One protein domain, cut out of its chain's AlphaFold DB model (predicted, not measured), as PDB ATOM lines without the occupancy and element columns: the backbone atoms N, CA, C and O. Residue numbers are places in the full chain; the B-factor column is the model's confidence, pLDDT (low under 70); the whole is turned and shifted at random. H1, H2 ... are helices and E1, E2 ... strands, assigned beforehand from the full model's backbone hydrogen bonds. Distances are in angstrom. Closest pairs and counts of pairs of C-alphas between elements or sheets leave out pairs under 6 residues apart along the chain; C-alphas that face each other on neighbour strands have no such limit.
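This is residues 2 to 113 of the 137 residues of an uncharacterized protein of Firmicutes bacterium ADurb.Bin080 (UniProt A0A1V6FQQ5). One strongly twisted sheet curls like part of a barrel; the far end of its long hairpin E4 and E5 reaches out as an arm, and short H1 packs beside edge strand E1. The 112 printed residues run H1 E1 E2 E3 E4 E5, mostly strand, under half in named elements; the mixed sheet has that strand order. It is only just loose, close to compact, radius of gyration of the C-alphas 16.0 A, spanning 47 by 37 by 24 A.

Find C-alpha 2 at (33.796, -38.863, 116.275), where H1, residues 2 to 7, begins. Next come E1, 11 to 13; E2, 30 to 33; E3, 39 to 47, 26.2 A; E4, 77 to 90, 37.4 A; and E5, 93 to 105, 35.6 A, ending at (43.484, -32.799, 101.432).

E1, E2 and E3 form a meander, successive antiparallel hairpins: see N 13 and O 31, 2.8 A, and N 32 and O 40, 2.9 A. E4 is parallel to E3, with N 43 and O 79 2.9 A apart, and bends by 62 degrees at residue 87. Hairpin E4 and E5 is antiparallel, with N 88 and O 95 at 2.9 A. H1 is on the sheet, height 6.4 A, only just over none of its strands, with 2 C-alphas falling on E1; the closest C-alphas, Ile 2 and Ala 12, are 5.5 A apart. In H1 every O i to N i+4 pair is within hydrogen-bond range.

The printed part has no cut; its farthest C-alphas, Ser 67 and Gly 92, are 49.2 A apart. Links E1 to E2 and E3 to E4 are long. Residues 50 to 58 and 113 have pLDDT under 70.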
ATOM      1  N   ILE A   2      32.890 -39.123 115.129       95.44
ATOM      2  CA  ILE A   2      33.796 -38.863 116.275       95.44
ATOM      3  C   ILE A   2      34.073 -40.130 117.099       95.44
ATOM      4  O   ILE A   2      35.228 -40.482 117.302       95.44
ATOM      5  N   GLU A   3      33.029 -40.848 117.515       96.88
ATOM      6  CA  GLU A   3      33.172 -42.102 118.272       96.88
ATOM      7  C   GLU A   3      33.991 -43.150 117.513       96.88
ATOM      8  O   GLU A   3      34.924 -43.715 118.071       96.88
ATOM      9  N   ALA A   4      33.711 -43.345 116.221       95.38
ATOM     10  CA  ALA A   4      34.464 -44.267 115.370       95.38
ATOM     11  C   ALA A   4      35.949 -43.876 115.253       95.38
ATOM     12  O   ALA A   4      36.819 -44.739 115.303       95.38
ATOM     13  N   LEU A   5      36.257 -42.577 115.150       96.31
ATOM     14  CA  LEU A   5      37.637 -42.076 115.149       96.31
ATOM     15  C   LEU A   5      38.336 -42.352 116.491       96.31
ATOM     16  O   LEU A   5      39.498 -42.755 116.505       96.31
ATOM     17  N   ASN A   6      37.628 -42.186 117.609       97.31
ATOM     18  CA  ASN A   6      38.159 -42.502 118.936       97.31
ATOM     19  C   ASN A   6      38.411 -44.009 119.110       97.31
ATOM     20  O   ASN A   6      39.454 -44.401 119.625       97.31
ATOM     21  N   GLN A   7      37.513 -44.862 118.607       97.38
ATOM     22  CA  GLN A   7      37.655 -46.324 118.657       97.38
ATOM     23  C   GLN A   7      38.900 -46.840 117.919       97.38
ATOM     24  O   GLN A   7      39.472 -47.847 118.322       97.38
ATOM     25  N   ILE A   8      39.359 -46.147 116.871       95.69
ATOM     26  CA  ILE A   8      40.574 -46.521 116.121       95.69
ATOM     27  C   ILE A   8      41.869 -45.895 116.681       95.69
ATOM     28  O   ILE A   8      42.920 -45.936 116.021       95.69
ATOM     29  N   GLY A   9      41.801 -45.308 117.881       94.94
ATOM     30  CA  GLY A   9      42.948 -44.762 118.610       94.94
ATOM     31  C   GLY A   9      43.337 -43.332 118.225       94.94
ATOM     32  O   GLY A   9      44.497 -42.958 118.388       94.94
ATOM     33  N   LEU A  10      42.413 -42.541 117.672       97.19
ATOM     34  CA  LEU A  10      42.597 -41.093 117.507       97.19
ATOM     35  C   LEU A  10      41.950 -40.351 118.682       97.19
ATOM     36  O   LEU A  10      41.162 -40.922 119.428       97.19
ATOM     37  N   THR A  11      42.253 -39.065 118.845       97.69
ATOM     38  CA  THR A  11      41.554 -38.207 119.815       97.69
ATOM     39  C   THR A  11      40.730 -37.175 119.064       97.69
ATOM     40  O   THR A  11      41.243 -36.115 118.716       97.69
ATOM     41  N   ALA A  12      39.468 -37.490 118.789       97.38
ATOM     42  CA  ALA A  12      38.538 -36.671 118.022       97.38
ATOM     43  C   ALA A  12      37.470 -36.023 118.913       97.38
ATOM     44  O   ALA A  12      36.914 -36.657 119.808       97.38
ATOM     45  N   ASN A  13      37.153 -34.762 118.623       95.50
ATOM     46  CA  ASN A  13      36.148 -33.960 119.312       95.50
ATOM     47  C   ASN A  13      35.513 -32.934 118.361       95.50
ATOM     48  O   ASN A  13      35.998 -32.685 117.257       95.50
ATOM     49  N   ARG A  14      34.425 -32.295 118.809       94.25
ATOM     50  CA  ARG A  14      33.959 -31.053 118.175       94.25
ATOM     51  C   ARG A  14      35.038 -29.974 118.350       94.25
ATOM     52  O   ARG A  14      35.587 -29.896 119.450       94.25
ATOM     53  N   PRO A  15      35.325 -29.145 117.332       92.81
ATOM     54  CA  PRO A  15      36.278 -28.059 117.476       92.81
ATOM     55  C   PRO A  15      35.870 -27.087 118.580       92.81
ATOM     56  O   PRO A  15      34.692 -26.746 118.746       92.81
ATOM     57  N   GLU A  16      36.878 -26.633 119.303       91.62
ATOM     58  CA  GLU A  16      36.766 -25.613 120.334       91.62
ATOM     59  C   GLU A  16      37.302 -24.293 119.794       91.62
ATOM     60  O   GLU A  16      38.185 -24.265 118.931       91.62
ATOM     61  N   THR A  17      36.742 -23.191 120.281       90.31
ATOM     62  CA  THR A  17      37.282 -21.864 120.003       90.31
ATOM     63  C   THR A  17      38.491 -21.563 120.887       90.31
ATOM     64  O   THR A  17      38.833 -22.344 121.777       90.31
ATOM     65  N   LYS A  18      39.128 -20.399 120.699       87.69
ATOM     66  CA  LYS A  18      40.248 -19.963 121.556       87.69
ATOM     67  C   LYS A  18      39.875 -19.877 123.042       87.69
ATOM     68  O   LYS A  18      40.741 -20.012 123.893       87.69
ATOM     69  N   GLU A  19      38.595 -19.671 123.344       89.56
ATOM     70  CA  GLU A  19      38.049 -19.607 124.706       89.56
ATOM     71  C   GLU A  19      37.547 -20.973 125.217       89.56
ATOM     72  O   GLU A  19      36.872 -21.037 126.241       89.56
ATOM     73  N   GLY A  20      37.799 -22.071 124.493       86.19
ATOM     74  CA  GLY A  20      37.357 -23.419 124.876       86.19
ATOM     75  C   GLY A  20      35.865 -23.694 124.638       86.19
ATOM     76  O   GLY A  20      35.351 -24.748 125.010       86.19
ATOM     77  N   LYS A  21      35.134 -22.770 124.000       86.50
ATOM     78  CA  LYS A  21      33.712 -22.966 123.683       86.50
ATOM     79  C   LYS A  21      33.567 -23.931 122.510       86.50
ATOM     80  O   LYS A  21      34.158 -23.730 121.452       86.50
ATOM     81  N   LYS A  22      32.720 -24.950 122.656       82.19
ATOM     82  CA  LYS A  22      32.374 -25.868 121.560       82.19
ATOM     83  C   LYS A  22      31.289 -25.247 120.688       82.19
ATOM     84  O   LYS A  22      30.238 -24.859 121.190       82.19
ATOM     85  N   LYS A  23      31.511 -25.205 119.373       75.81
ATOM     86  CA  LYS A  23      30.513 -24.741 118.395       75.81
ATOM     87  C   LYS A  23      30.116 -25.878 117.461       75.81
ATOM     88  O   LYS A  23      30.973 -26.508 116.849       75.81
ATOM     89  N   ALA A  24      28.813 -26.123 117.331       72.88
ATOM     90  CA  ALA A  24      28.283 -27.166 116.450       72.88
ATOM     91  C   ALA A  24      28.240 -26.732 114.974       72.88
ATOM     92  O   ALA A  24      28.480 -27.548 114.098       72.88
ATOM     93  N   VAL A  25      27.987 -25.450 114.700       79.56
ATOM     94  CA  VAL A  25      27.761 -24.929 113.340       79.56
ATOM     95  C   VAL A  25      29.032 -24.320 112.758       79.56
ATOM     96  O   VAL A  25      29.813 -23.714 113.494       79.56
ATOM     97  N   GLY A  26      29.225 -24.474 111.449       82.44
ATOM     98  CA  GLY A  26      30.313 -23.866 110.685       82.44
ATOM     99  C   GLY A  26      31.581 -24.714 110.635       82.44
ATOM    100  O   GLY A  26      31.763 -25.637 111.426       82.44
ATOM    101  N   TYR A  27      32.468 -24.363 109.714       87.50
ATOM    102  CA  TYR A  27      33.713 -25.079 109.479       87.50
ATOM    103  C   TYR A  27      34.716 -24.944 110.645       87.50
ATOM    104  O   TYR A  27      34.898 -23.830 111.152       87.50
ATOM    105  N   PRO A  28      35.437 -26.015 111.032       91.62
ATOM    106  CA  PRO A  28      35.274 -27.413 110.615       91.62
ATOM    107  C   PRO A  28      34.265 -28.179 111.487       91.62
ATOM    108  O   PRO A  28      33.894 -27.727 112.577       91.62
ATOM    109  N   ASP A  29      33.866 -29.368 111.031       92.75
ATOM    110  CA  ASP A  29      33.004 -30.283 111.793       92.75
ATOM    111  C   ASP A  29      33.724 -30.963 112.972       92.75
ATOM    112  O   ASP A  29      33.157 -31.107 114.060       92.75
ATOM    113  N   ILE A  30      34.964 -31.422 112.762       95.50
ATOM    114  CA  ILE A  30      35.719 -32.253 113.713       95.50
ATOM    115  C   ILE A  30      37.150 -31.726 113.849       95.50
ATOM    116  O   ILE A  30      37.827 -31.437 112.866       95.50
ATOM    117  N   PHE A  31      37.633 -31.657 115.086       96.69
ATOM    118  CA  PHE A  31      39.054 -31.546 115.397       96.69
ATOM    119  C   PHE A  31      39.540 -32.898 115.899       96.69
ATOM    120  O   PHE A  31      38.863 -33.536 116.709       96.69
ATOM    121  N   LEU A  32      40.712 -33.341 115.450       96.88
ATOM    122  CA  LEU A  32      41.331 -34.534 116.005       96.88
ATOM    123  C   LEU A  32      42.845 -34.424 116.118       96.88
ATOM    124  O   LEU A  32      43.506 -33.801 115.288       96.88
ATOM    125  N   LYS A  33      43.396 -35.095 117.126       97.88
ATOM    126  CA  LYS A  33      44.817 -35.431 117.182       97.88
ATOM    127  C   LYS A  33      45.018 -36.838 116.646       97.88
ATOM    128  O   LYS A  33      44.264 -37.752 116.992       97.88
ATOM    129  N   ASP A  34      46.014 -36.996 115.781       95.75
ATOM    130  CA  ASP A  34      46.413 -38.324 115.330       95.75
ATOM    131  C   ASP A  34      47.191 -39.086 116.412       95.75
ATOM    132  O   ASP A  34      47.436 -38.574 117.504       95.75
ATOM    133  N   ARG A  35      47.598 -40.319 116.099       96.50
ATOM    134  CA  ARG A  35      48.344 -41.192 117.023       96.50
ATOM    135  C   ARG A  35      49.679 -40.600 117.489       96.50
ATOM    136  O   ARG A  35      50.189 -41.012 118.521       96.50
ATOM    137  N   ASN A  36      50.217 -39.624 116.757       96.31
ATOM    138  CA  ASN A  36      51.444 -38.904 117.094       96.31
ATOM    139  C   ASN A  36      51.150 -37.545 117.760       96.31
ATOM    140  O   ASN A  36      52.035 -36.698 117.853       96.31
ATOM    141  N   GLY A  37      49.902 -37.288 118.161       96.12
ATOM    142  CA  GLY A  37      49.483 -36.036 118.790       96.12
ATOM    143  C   GLY A  37      49.362 -34.845 117.835       96.12
ATOM    144  O   GLY A  37      49.127 -33.727 118.299       96.12
ATOM    145  N   ARG A  38      49.501 -35.042 116.516       96.88
ATOM    146  CA  ARG A  38      49.489 -33.938 115.540       96.88
ATOM    147  C   ARG A  38      48.051 -33.471 115.288       96.88
ATOM    148  O   ARG A  38      47.181 -34.328 115.108       96.88
ATOM    149  N   PRO A  39      47.779 -32.154 115.246       97.56
ATOM    150  CA  PRO A  39      46.432 -31.632 115.047       97.56
ATOM    151  C   PRO A  39      45.972 -31.781 113.590       97.56
ATOM    152  O   PRO A  39      46.741 -31.573 112.649       97.56
ATOM    153  N   ASN A  40      44.696 -32.117 113.407       97.56
ATOM    154  CA  ASN A  40      44.024 -32.201 112.114       97.56
ATOM    155  C   ASN A  40      42.578 -31.690 112.247       97.56
ATOM    156  O   ASN A  40      41.926 -31.890 113.274       97.56
ATOM    157  N   TYR A  41      42.066 -31.076 111.185       96.25
ATOM    158  CA  TYR A  41      40.671 -30.676 111.044       96.25
ATOM    159  C   TYR A  41      39.998 -31.521 109.970       96.25
ATOM    160  O   TYR A  41      40.532 -31.666 108.871       96.25
ATOM    161  N   LEU A  42      38.831 -32.074 110.290       95.38
ATOM    162  CA  LEU A  42      38.018 -32.874 109.383       95.38
ATOM    163  C   LEU A  42      36.684 -32.180 109.129       95.38
ATOM    164  O   LEU A  42      35.989 -31.783 110.063       95.38
ATOM    165  N   GLU A  43      36.313 -32.117 107.860       93.25
ATOM    166  CA  GLU A  43      34.992 -31.718 107.387       93.25
ATOM    167  C   GLU A  43      34.291 -32.935 106.780       93.25
ATOM    168  O   GLU A  43      34.882 -33.648 105.969       93.25
ATOM    169  N   CYS A  44      33.037 -33.182 107.149       91.31
ATOM    170  CA  CYS A  44      32.246 -34.273 106.593       91.31
ATOM    171  C   CYS A  44      31.319 -33.748 105.493       91.31
ATOM    172  O   CYS A  44      30.542 -32.815 105.692       91.31
ATOM    173  N   LYS A  45      31.339 -34.390 104.326       88.62
ATOM    174  CA  LYS A  45      30.412 -34.101 103.227       88.62
ATOM    175  C   LYS A  45      29.718 -35.365 102.763       88.62
ATOM    176  O   LYS A  45      30.256 -36.466 102.844       88.62
ATOM    177  N   THR A  46      28.515 -35.198 102.237       89.00
ATOM    178  CA  THR A  46      27.802 -36.244 101.513       89.00
ATOM    179  C   THR A  46      27.624 -35.816 100.067       89.00
ATOM    180  O   THR A  46      27.495 -34.628  99.769       89.00
ATOM    181  N   TYR A  47      27.635 -36.777  99.151       85.50
ATOM    182  CA  TYR A  47      27.353 -36.526  97.745       85.50
ATOM    183  C   TYR A  47      26.530 -37.664  97.145       85.50
ATOM    184  O   TYR A  47      26.569 -38.803  97.606       85.50
ATOM    185  N   ASN A  48      25.779 -37.347  96.095       81.06
ATOM    186  CA  ASN A  48      25.178 -38.333  95.201       81.06
ATOM    187  C   ASN A  48      26.030 -38.383  93.925       81.06
ATOM    188  O   ASN A  48      26.502 -37.334  93.487       81.06
ATOM    189  N   GLU A  49      26.218 -39.560  93.320       71.75
ATOM    190  CA  GLU A  49      26.970 -39.739  92.062       71.75
ATOM    191  C   GLU A  49      26.532 -38.738  90.981       71.75
ATOM    192  O   GLU A  49      27.368 -38.150  90.303       71.75
ATOM    193  N   ARG A  50      25.222 -38.461  90.895       67.06
ATOM    194  CA  ARG A  50      24.653 -37.515  89.922       67.06
ATOM    195  C   ARG A  50      25.141 -36.076  90.112       67.06
ATOM    196  O   ARG A  50      25.170 -35.324  89.147       67.06
ATOM    197  N   ASN A  51      25.536 -35.704  91.330       62.81
ATOM    198  CA  ASN A  51      25.915 -34.338  91.695       62.81
ATOM    199  C   ASN A  51      27.417 -34.187  91.995       62.81
ATOM    200  O   ASN A  51      27.862 -33.074  92.261       62.81
ATOM    201  N   TYR A  52      28.206 -35.271  91.953       64.56
ATOM    202  CA  TYR A  52      29.623 -35.267  92.352       64.56
ATOM    203  C   TYR A  52      30.495 -34.320  91.512       64.56
ATOM    204  O   TYR A  52      31.462 -33.767  92.025       64.56
ATOM    205  N   GLN A  53      30.133 -34.118  90.241       59.44
ATOM    206  CA  GLN A  53      30.849 -33.256  89.291       59.44
ATOM    207  C   GLN A  53      30.189 -31.879  89.096       59.44
ATOM    208  O   GLN A  53      30.589 -31.123  88.213       59.44
ATOM    209  N   MET A  54      29.148 -31.538  89.865       59.81
ATOM    210  CA  MET A  54      28.493 -30.237  89.712       59.81
ATOM    211  C   MET A  54      29.319 -29.118  90.352       59.81
ATOM    212  O   MET A  54      29.860 -29.269  91.443       59.81
ATOM    213  N   THR A  55      29.315 -27.943  89.721       53.97
ATOM    214  CA  THR A  55      29.974 -26.702  90.178       53.97
ATOM    215  C   THR A  55      29.322 -26.058  91.411       53.97
ATOM    216  O   THR A  55      29.639 -24.924  91.773       53.97
ATOM    217  N   GLN A  56      28.386 -26.750  92.072       51.72
ATOM    218  CA  GLN A  56      27.746 -26.235  93.275       51.72
ATOM    219  C   GLN A  56      28.772 -26.121  94.407       51.72
ATOM    220  O   GLN A  56      29.489 -27.070  94.721       51.72
ATOM    221  N   ARG A  57      28.819 -24.944  95.042       58.91
ATOM    222  CA  ARG A  57      29.679 -24.682  96.203       58.91
ATOM    223  C   ARG A  57      29.376 -25.689  97.313       58.91
ATOM    224  O   ARG A  57      28.324 -25.624  97.944       58.91
ATOM    225  N   SER A  58      30.313 -26.598  97.553       61.94
ATOM    226  CA  SER A  58      30.207 -27.655  98.564       61.94
ATOM    227  C   SER A  58      30.953 -27.322  99.863       61.94
ATOM    228  O   SER A  58      30.732 -27.971 100.887       61.94
ATOM    229  N   PHE A  59      31.791 -26.282  99.847       71.25
ATOM    230  CA  PHE A  59      32.602 -25.835 100.973       71.25
ATOM    231  C   PHE A  59      32.384 -24.341 101.233       71.25
ATOM    232  O   PHE A  59      32.520 -23.527 100.322       71.25
ATOM    233  N   TYR A  60      32.050 -23.991 102.477       72.19
ATOM    234  CA  TYR A  60      31.841 -22.612 102.912       72.19
ATOM    235  C   TYR A  60      32.675 -22.343 104.158       72.19
ATOM    236  O   TYR A  60      32.586 -23.071 105.145       72.19
ATOM    237  N   PHE A  61      33.441 -21.259 104.112       76.38
ATOM    238  CA  PHE A  61      34.087 -20.690 105.280       76.38
ATOM    239  C   PHE A  61      33.491 -19.311 105.531       76.38
ATOM    240  O   PHE A  61      33.645 -18.405 104.714       76.38
ATOM    241  N   SER A  62      32.811 -19.167 106.662       74.06
ATOM    242  CA  SER A  62      32.338 -17.876 107.148       74.06
ATOM    243  C   SER A  62      33.266 -17.437 108.277       74.06
ATOM    244  O   SER A  62      33.358 -18.155 109.281       74.06
ATOM    245  N   PRO A  63      33.977 -16.305 108.133       74.88
ATOM    246  CA  PRO A  63      34.779 -15.755 109.214       74.88
ATOM    247  C   PRO A  63      33.911 -15.532 110.451       74.88
ATOM    248  O   PRO A  63      32.756 -15.119 110.345       74.88
ATOM    249  N   ALA A  64      34.460 -15.808 111.630       78.81
ATOM    250  CA  ALA A  64      33.777 -15.463 112.864       78.81
ATOM    251  C   ALA A  64      33.778 -13.938 113.059       78.81
ATOM    252  O   ALA A  64      34.773 -13.284 112.749       78.81
ATOM    253  N   GLU A  65      32.698 -13.385 113.621       79.00
ATOM    254  CA  GLU A  65      32.615 -11.951 113.947       79.00
ATOM    255  C   GLU A  65      33.728 -11.517 114.911       79.00
ATOM    256  O   GLU A  65      34.290 -10.432 114.780       79.00
ATOM    257  N   ARG A  66      34.067 -12.380 115.879       83.62
ATOM    258  CA  ARG A  66      35.155 -12.154 116.833       83.62
ATOM    259  C   ARG A  66      36.315 -13.095 116.553       83.62
ATOM    260  O   ARG A  66      36.141 -14.281 116.280       83.62
ATOM    261  N   SER A  67      37.534 -12.598 116.728       81.88
ATOM    262  CA  SER A  67      38.748 -13.405 116.559       81.88
ATOM    263  C   SER A  67      38.880 -14.553 117.572       81.88
ATOM    264  O   SER A  67      39.596 -15.526 117.319       81.88
ATOM    265  N   THR A  68      38.186 -14.473 118.709       85.50
ATOM    266  CA  THR A  68      38.137 -15.539 119.720       85.50
ATOM    267  C   THR A  68      37.136 -16.638 119.385       85.50
ATOM    268  O   THR A  68      37.184 -17.706 119.989       85.50
ATOM    269  N   ASP A  69      36.275 -16.412 118.392       87.06
ATOM    270  CA  ASP A  69      35.171 -17.289 118.015       87.06
ATOM    271  C   ASP A  69      35.511 -18.280 116.890       87.06
ATOM    272  O   ASP A  69      34.667 -19.117 116.543       87.06
ATOM    273  N   PHE A  70      36.725 -18.205 116.332       88.94
ATOM    274  CA  PHE A  70      37.225 -19.135 115.320       88.94
ATOM    275  C   PHE A  70      37.422 -20.539 115.894       88.94
ATOM    276  O   PHE A  70      37.972 -20.703 116.978       88.94
ATOM    277  N   LYS A  71      37.031 -21.554 115.114       90.25
ATOM    278  CA  LYS A  71      37.283 -22.976 115.403       90.25
ATOM    279  C   LYS A  71      38.656 -23.467 114.920       90.25
ATOM    280  O   LYS A  71      39.176 -24.467 115.413       90.25
ATOM    281  N   VAL A  72      39.227 -22.787 113.924       91.69
ATOM    282  CA  VAL A  72      40.572 -23.064 113.405       91.69
ATOM    283  C   VAL A  72      41.570 -22.261 114.235       91.69
ATOM    284  O   VAL A  72      41.733 -21.061 114.035       91.69
ATOM    285  N   ILE A  73      42.181 -22.922 115.216       93.25
ATOM    286  CA  ILE A  73      43.088 -22.324 116.208       93.25
ATOM    287  C   ILE A  73      44.480 -22.970 116.218       93.25
ATOM    288  O   ILE A  73      45.386 -22.448 116.860       93.25
ATOM    289  N   TYR A  74      44.662 -24.081 115.499       94.19
ATOM    290  CA  TYR A  74      45.946 -24.760 115.332       94.19
ATOM    291  C   TYR A  74      46.411 -24.676 113.880       94.19
ATOM    292  O   TYR A  74      45.598 -24.763 112.962       94.19
ATOM    293  N   ASN A  75      47.727 -24.595 113.673       94.62
ATOM    294  CA  ASN A  75      48.325 -24.909 112.379       94.62
ATOM    295  C   ASN A  75      48.263 -26.433 112.183       94.62
ATOM    296  O   ASN A  75      48.935 -27.180 112.898       94.62
ATOM    297  N   ALA A  76      47.389 -26.894 111.294       95.56
ATOM    298  CA  ALA A  76      46.969 -28.286 111.215       95.56
ATOM    299  C   ALA A  76      46.676 -28.693 109.770       95.56
ATOM    300  O   ALA A  76      46.470 -27.854 108.898       95.56
ATOM    301  N   ARG A  77      46.617 -30.002 109.513       95.62
ATOM    302  CA  ARG A  77      46.138 -30.507 108.220       95.62
ATOM    303  C   ARG A  77      44.626 -30.370 108.153       95.62
ATOM    304  O   ARG A  77      43.941 -30.677 109.128       95.62
ATOM    305  N   HIS A  78      44.118 -29.980 106.994       94.56
ATOM    306  CA  HIS A  78      42.691 -29.846 106.747       94.56
ATOM    307  C   HIS A  78      42.254 -30.909 105.739       94.56
ATOM    308  O   HIS A  78      42.768 -30.968 104.621       94.56
ATOM    309  N   LEU A  79      41.329 -31.766 106.162       95.00
ATOM    310  CA  LEU A  79      40.858 -32.915 105.402       95.00
ATOM    311  C   LEU A  79      39.345 -32.844 105.207       95.00
ATOM    312  O   LEU A  79      38.607 -32.443 106.108       95.00
ATOM    313  N   VAL A  80      38.874 -33.297 104.050       93.38
ATOM    314  CA  VAL A  80      37.449 -33.506 103.774       93.38
ATOM    315  C   VAL A  80      37.200 -34.998 103.634       93.38
ATOM    316  O   VAL A  80      37.834 -35.655 102.810       93.38
ATOM    317  N   VAL A  81      36.265 -35.532 104.414       93.50
ATOM    318  CA  VAL A  81      35.753 -36.896 104.265       93.50
ATOM    319  C   VAL A  81      34.413 -36.824 103.546       93.50
ATOM    320  O   VAL A  81      33.450 -36.264 104.067       93.50
ATOM    321  N   SER A  82      34.346 -37.404 102.354       91.81
ATOM    322  CA  SER A  82      33.162 -37.373 101.498       91.81
ATOM    323  C   SER A  82      32.532 -38.754 101.402       91.81
ATOM    324  O   SER A  82      33.172 -39.686 100.921       91.81
ATOM    325  N   PHE A  83      31.268 -38.872 101.796       91.75
ATOM    326  CA  PHE A  83      30.481 -40.100 101.701       91.75
ATOM    327  C   PHE A  83      29.545 -40.057 100.493       91.75
ATOM    328  O   PHE A  83      28.714 -39.156 100.371       91.75
ATOM    329  N   LYS A  84      29.630 -41.064  99.621       91.88
ATOM    330  CA  LYS A  84      28.616 -41.301  98.594       91.88
ATOM    331  C   LYS A  84      27.382 -41.887  99.263       91.88
ATOM    332  O   LYS A  84      27.477 -42.947  99.881       91.88
ATOM    333  N   ILE A  85      26.244 -41.224  99.114       91.06
ATOM    334  CA  ILE A  85      24.972 -41.671  99.670       91.06
ATOM    335  C   ILE A  85      24.087 -42.234  98.560       91.06
ATOM    336  O   ILE A  85      23.817 -41.556  97.566       91.06
ATOM    337  N   GLU A  86      23.582 -43.447  98.764       90.88
ATOM    338  CA  GLU A  86      22.571 -44.071  97.912       90.88
ATOM    339  C   GLU A  86      21.253 -44.268  98.658       90.88
ATOM    340  O   GLU A  86      21.206 -44.335  99.889       90.88
ATOM    341  N   ARG A  87      20.160 -44.331  97.893       90.88
ATOM    342  CA  ARG A  87      18.834 -44.662  98.418       90.88
ATOM    343  C   ARG A  87      18.689 -46.176  98.447       90.88
ATOM    344  O   ARG A  87      18.894 -46.821  97.426       90.88
ATOM    345  N   ALA A  88      18.281 -46.707  99.586       88.81
ATOM    346  CA  ALA A  88      17.935 -48.109  99.761       88.81
ATOM    347  C   ALA A  88      16.584 -48.226 100.467       88.81
ATOM    348  O   ALA A  88      16.102 -47.264 101.067       88.81
ATOM    349  N   GLU A  89      15.982 -49.405 100.418       91.38
ATOM    350  CA  GLU A  89      14.809 -49.733 101.222       91.38
ATOM    351  C   GLU A  89      15.236 -50.634 102.381       91.38
ATOM    352  O   GLU A  89      15.955 -51.614 102.188       91.38
ATOM    353  N   ARG A  90      14.848 -50.271 103.605       85.94
ATOM    354  CA  ARG A  90      15.070 -51.068 104.814       85.94
ATOM    355  C   ARG A  90      13.770 -51.121 105.595       85.94
ATOM    356  O   ARG A  90      13.225 -50.071 105.922       85.94
ATOM    357  N   GLU A  91      13.277 -52.330 105.857       88.44
ATOM    358  CA  GLU A  91      12.039 -52.558 106.621       88.44
ATOM    359  C   GLU A  91      10.836 -51.762 106.068       88.44
ATOM    360  O   GLU A  91      10.080 -51.138 106.811       88.44
ATOM    361  N   GLY A  92      10.692 -51.709 104.737       89.12
ATOM    362  CA  GLY A  92       9.614 -50.971 104.064       89.12
ATOM    363  C   GLY A  92       9.755 -49.442 104.096       89.12
ATOM    364  O   GLY A  92       8.833 -48.723 103.712       89.12
ATOM    365  N   LYS A  93      10.890 -48.908 104.570       90.19
ATOM    366  CA  LYS A  93      11.166 -47.466 104.637       90.19
ATOM    367  C   LYS A  93      12.352 -47.089 103.760       90.19
ATOM    368  O   LYS A  93      13.351 -47.802 103.668       90.19
ATOM    369  N   ARG A  94      12.268 -45.905 103.147       90.44
ATOM    370  CA  ARG A  94      13.392 -45.308 102.415       90.44
ATOM    371  C   ARG A  94      14.508 -44.947 103.394       90.44
ATOM    372  O   ARG A  94      14.297 -44.166 104.318       90.44
ATOM    373  N   ALA A  95      15.696 -45.475 103.145       90.06
ATOM    374  CA  ALA A  95      16.921 -45.206 103.878       90.06
ATOM    375  C   ALA A  95      17.974 -44.576 102.956       90.06
ATOM    376  O   ALA A  95      18.017 -44.839 101.753       90.06
ATOM    377  N   PHE A  96      18.843 -43.750 103.534       89.62
ATOM    378  CA  PHE A  96      20.002 -43.169 102.863       89.62
ATOM    379  C   PHE A  96      21.260 -43.788 103.458       89.62
ATOM    380  O   PHE A  96      21.524 -43.624 104.649       89.62
ATOM    381  N   LEU A  97      22.011 -44.528 102.646       91.19
ATOM    382  CA  LEU A  97      23.151 -45.309 103.110       91.19
ATOM    383  C   LEU A  97      24.455 -44.773 102.520       91.19
ATOM    384  O   LEU A  97      24.518 -44.555 101.308       91.19
ATOM    385  N   PRO A  98      25.506 -44.591 103.339       91.25
ATOM    386  CA  PRO A  98      26.843 -44.371 102.821       91.25
ATOM    387  C   PRO A  98      27.363 -45.670 102.199       91.25
ATOM    388  O   PRO A  98      27.535 -46.668 102.894       91.25
ATOM    389  N   VAL A  99      27.612 -45.657 100.891       93.56
ATOM    390  CA  VAL A  99      28.078 -46.836 100.132       93.56
ATOM    391  C   VAL A  99      29.545 -46.740  99.717       93.56
ATOM    392  O   VAL A  99      30.158 -47.733  99.340       93.56
ATOM    393  N   HIS A 100      30.124 -45.541  99.771       93.12
ATOM    394  CA  HIS A 100      31.520 -45.292  99.424       93.12
ATOM    395  C   HIS A 100      32.030 -44.064 100.178       93.12
ATOM    396  O   HIS A 100      31.243 -43.180 100.525       93.12
ATOM    397  N   TRP A 101      33.336 -43.990 100.421       93.06
ATOM    398  CA  TRP A 101      33.962 -42.845 101.075       93.06
ATOM    399  C   TRP A 101      35.293 -42.491 100.413       93.06
ATOM    400  O   TRP A 101      35.996 -43.356  99.896       93.06
ATOM    401  N   LYS A 102      35.631 -41.202 100.439       93.31
ATOM    402  CA  LYS A 102      36.912 -40.655  99.978       93.31
ATOM    403  C   LYS A 102      37.416 -39.628 100.987       93.31
ATOM    404  O   LYS A 102      36.607 -38.974 101.643       93.31
ATOM    405  N   ILE A 103      38.733 -39.479 101.092       93.38
ATOM    406  CA  ILE A 103      39.374 -38.454 101.923       93.38
ATOM    407  C   ILE A 103      40.222 -37.570 101.015       93.38
ATOM    408  O   ILE A 103      41.000 -38.079 100.212       93.38
ATOM    409  N   PHE A 104      40.074 -36.257 101.153       92.00
ATOM    410  CA  PHE A 104      40.797 -35.258 100.374       92.00
ATOM    411  C   PHE A 104      41.587 -34.340 101.299       92.00
ATOM    412  O   PHE A 104      41.077 -33.934 102.341       92.00
ATOM    413  N   SER A 105      42.805 -33.981 100.896       93.38
ATOM    414  CA  SER A 105      43.484 -32.799 101.432       93.38
ATOM    415  C   SER A 105      42.912 -31.552 100.765       93.38
ATOM    416  O   SER A 105      42.617 -31.581  99.570       93.38
ATOM    417  N   ILE A 106      42.754 -30.469 101.527       91.06
ATOM    418  CA  ILE A 106      42.357 -29.158 100.987       91.06
ATOM    419  C   ILE A 106      43.454 -28.099 101.139       91.06
ATOM    420  O   ILE A 106      43.177 -26.909 101.049       91.06
ATOM    421  N   ASP A 107      44.696 -28.529 101.352       90.38
ATOM    422  CA  ASP A 107      45.874 -27.658 101.441       90.38
ATOM    423  C   ASP A 107      46.083 -26.799 100.186       90.38
ATOM    424  O   ASP A 107      46.417 -25.626 100.302       90.38
ATOM    425  N   ASN A 108      45.822 -27.361  99.003       87.44
ATOM    426  CA  ASN A 108      45.956 -26.670  97.715       87.44
ATOM    427  C   ASN A 108      44.601 -26.310  97.084       87.44
ATOM    428  O   ASN A 108      44.510 -26.102  95.872       87.44
ATOM    429  N   LEU A 109      43.522 -26.281  97.874       83.94
ATOM    430  CA  LEU A 109      42.199 -25.946  97.355       83.94
ATOM    431  C   LEU A 109      42.143 -24.458  96.982       83.94
ATOM    432  O   LEU A 109      42.215 -23.585  97.844       83.94
ATOM    433  N   ILE A 110      41.955 -24.169  95.696       81.12
ATOM    434  CA  ILE A 110      41.774 -22.797  95.210       81.12
ATOM    435  C   ILE A 110      40.315 -22.388  95.447       81.12
ATOM    436  O   ILE A 110      39.405 -22.835  94.750       81.12
ATOM    437  N   GLY A 111      40.089 -21.552  96.461       75.81
ATOM    438  CA  GLY A 111      38.787 -20.955  96.756       75.81
ATOM    439  C   GLY A 111      38.595 -19.598  96.075       75.81
ATOM    440  O   GLY A 111      39.556 -18.881  95.809       75.81
ATOM    441  N   GLN A 112      37.339 -19.216  95.838       71.88
ATOM    442  CA  GLN A 112      36.967 -17.852  95.454       71.88
ATOM    443  C   GLN A 112      36.260 -17.160  96.621       71.88
ATOM    444  O   GLN A 112      35.417 -17.765  97.288       71.88
ATOM    445  N   ILE A 113      36.573 -15.883  96.851       69.75
ATOM    446  CA  ILE A 113      35.834 -15.052  97.805       69.75
ATOM    447  C   ILE A 113      34.516 -14.647  97.152       69.75
ATOM    448  O   ILE A 113      34.502 -14.046  96.079       69.75
TER     449      ILE A 113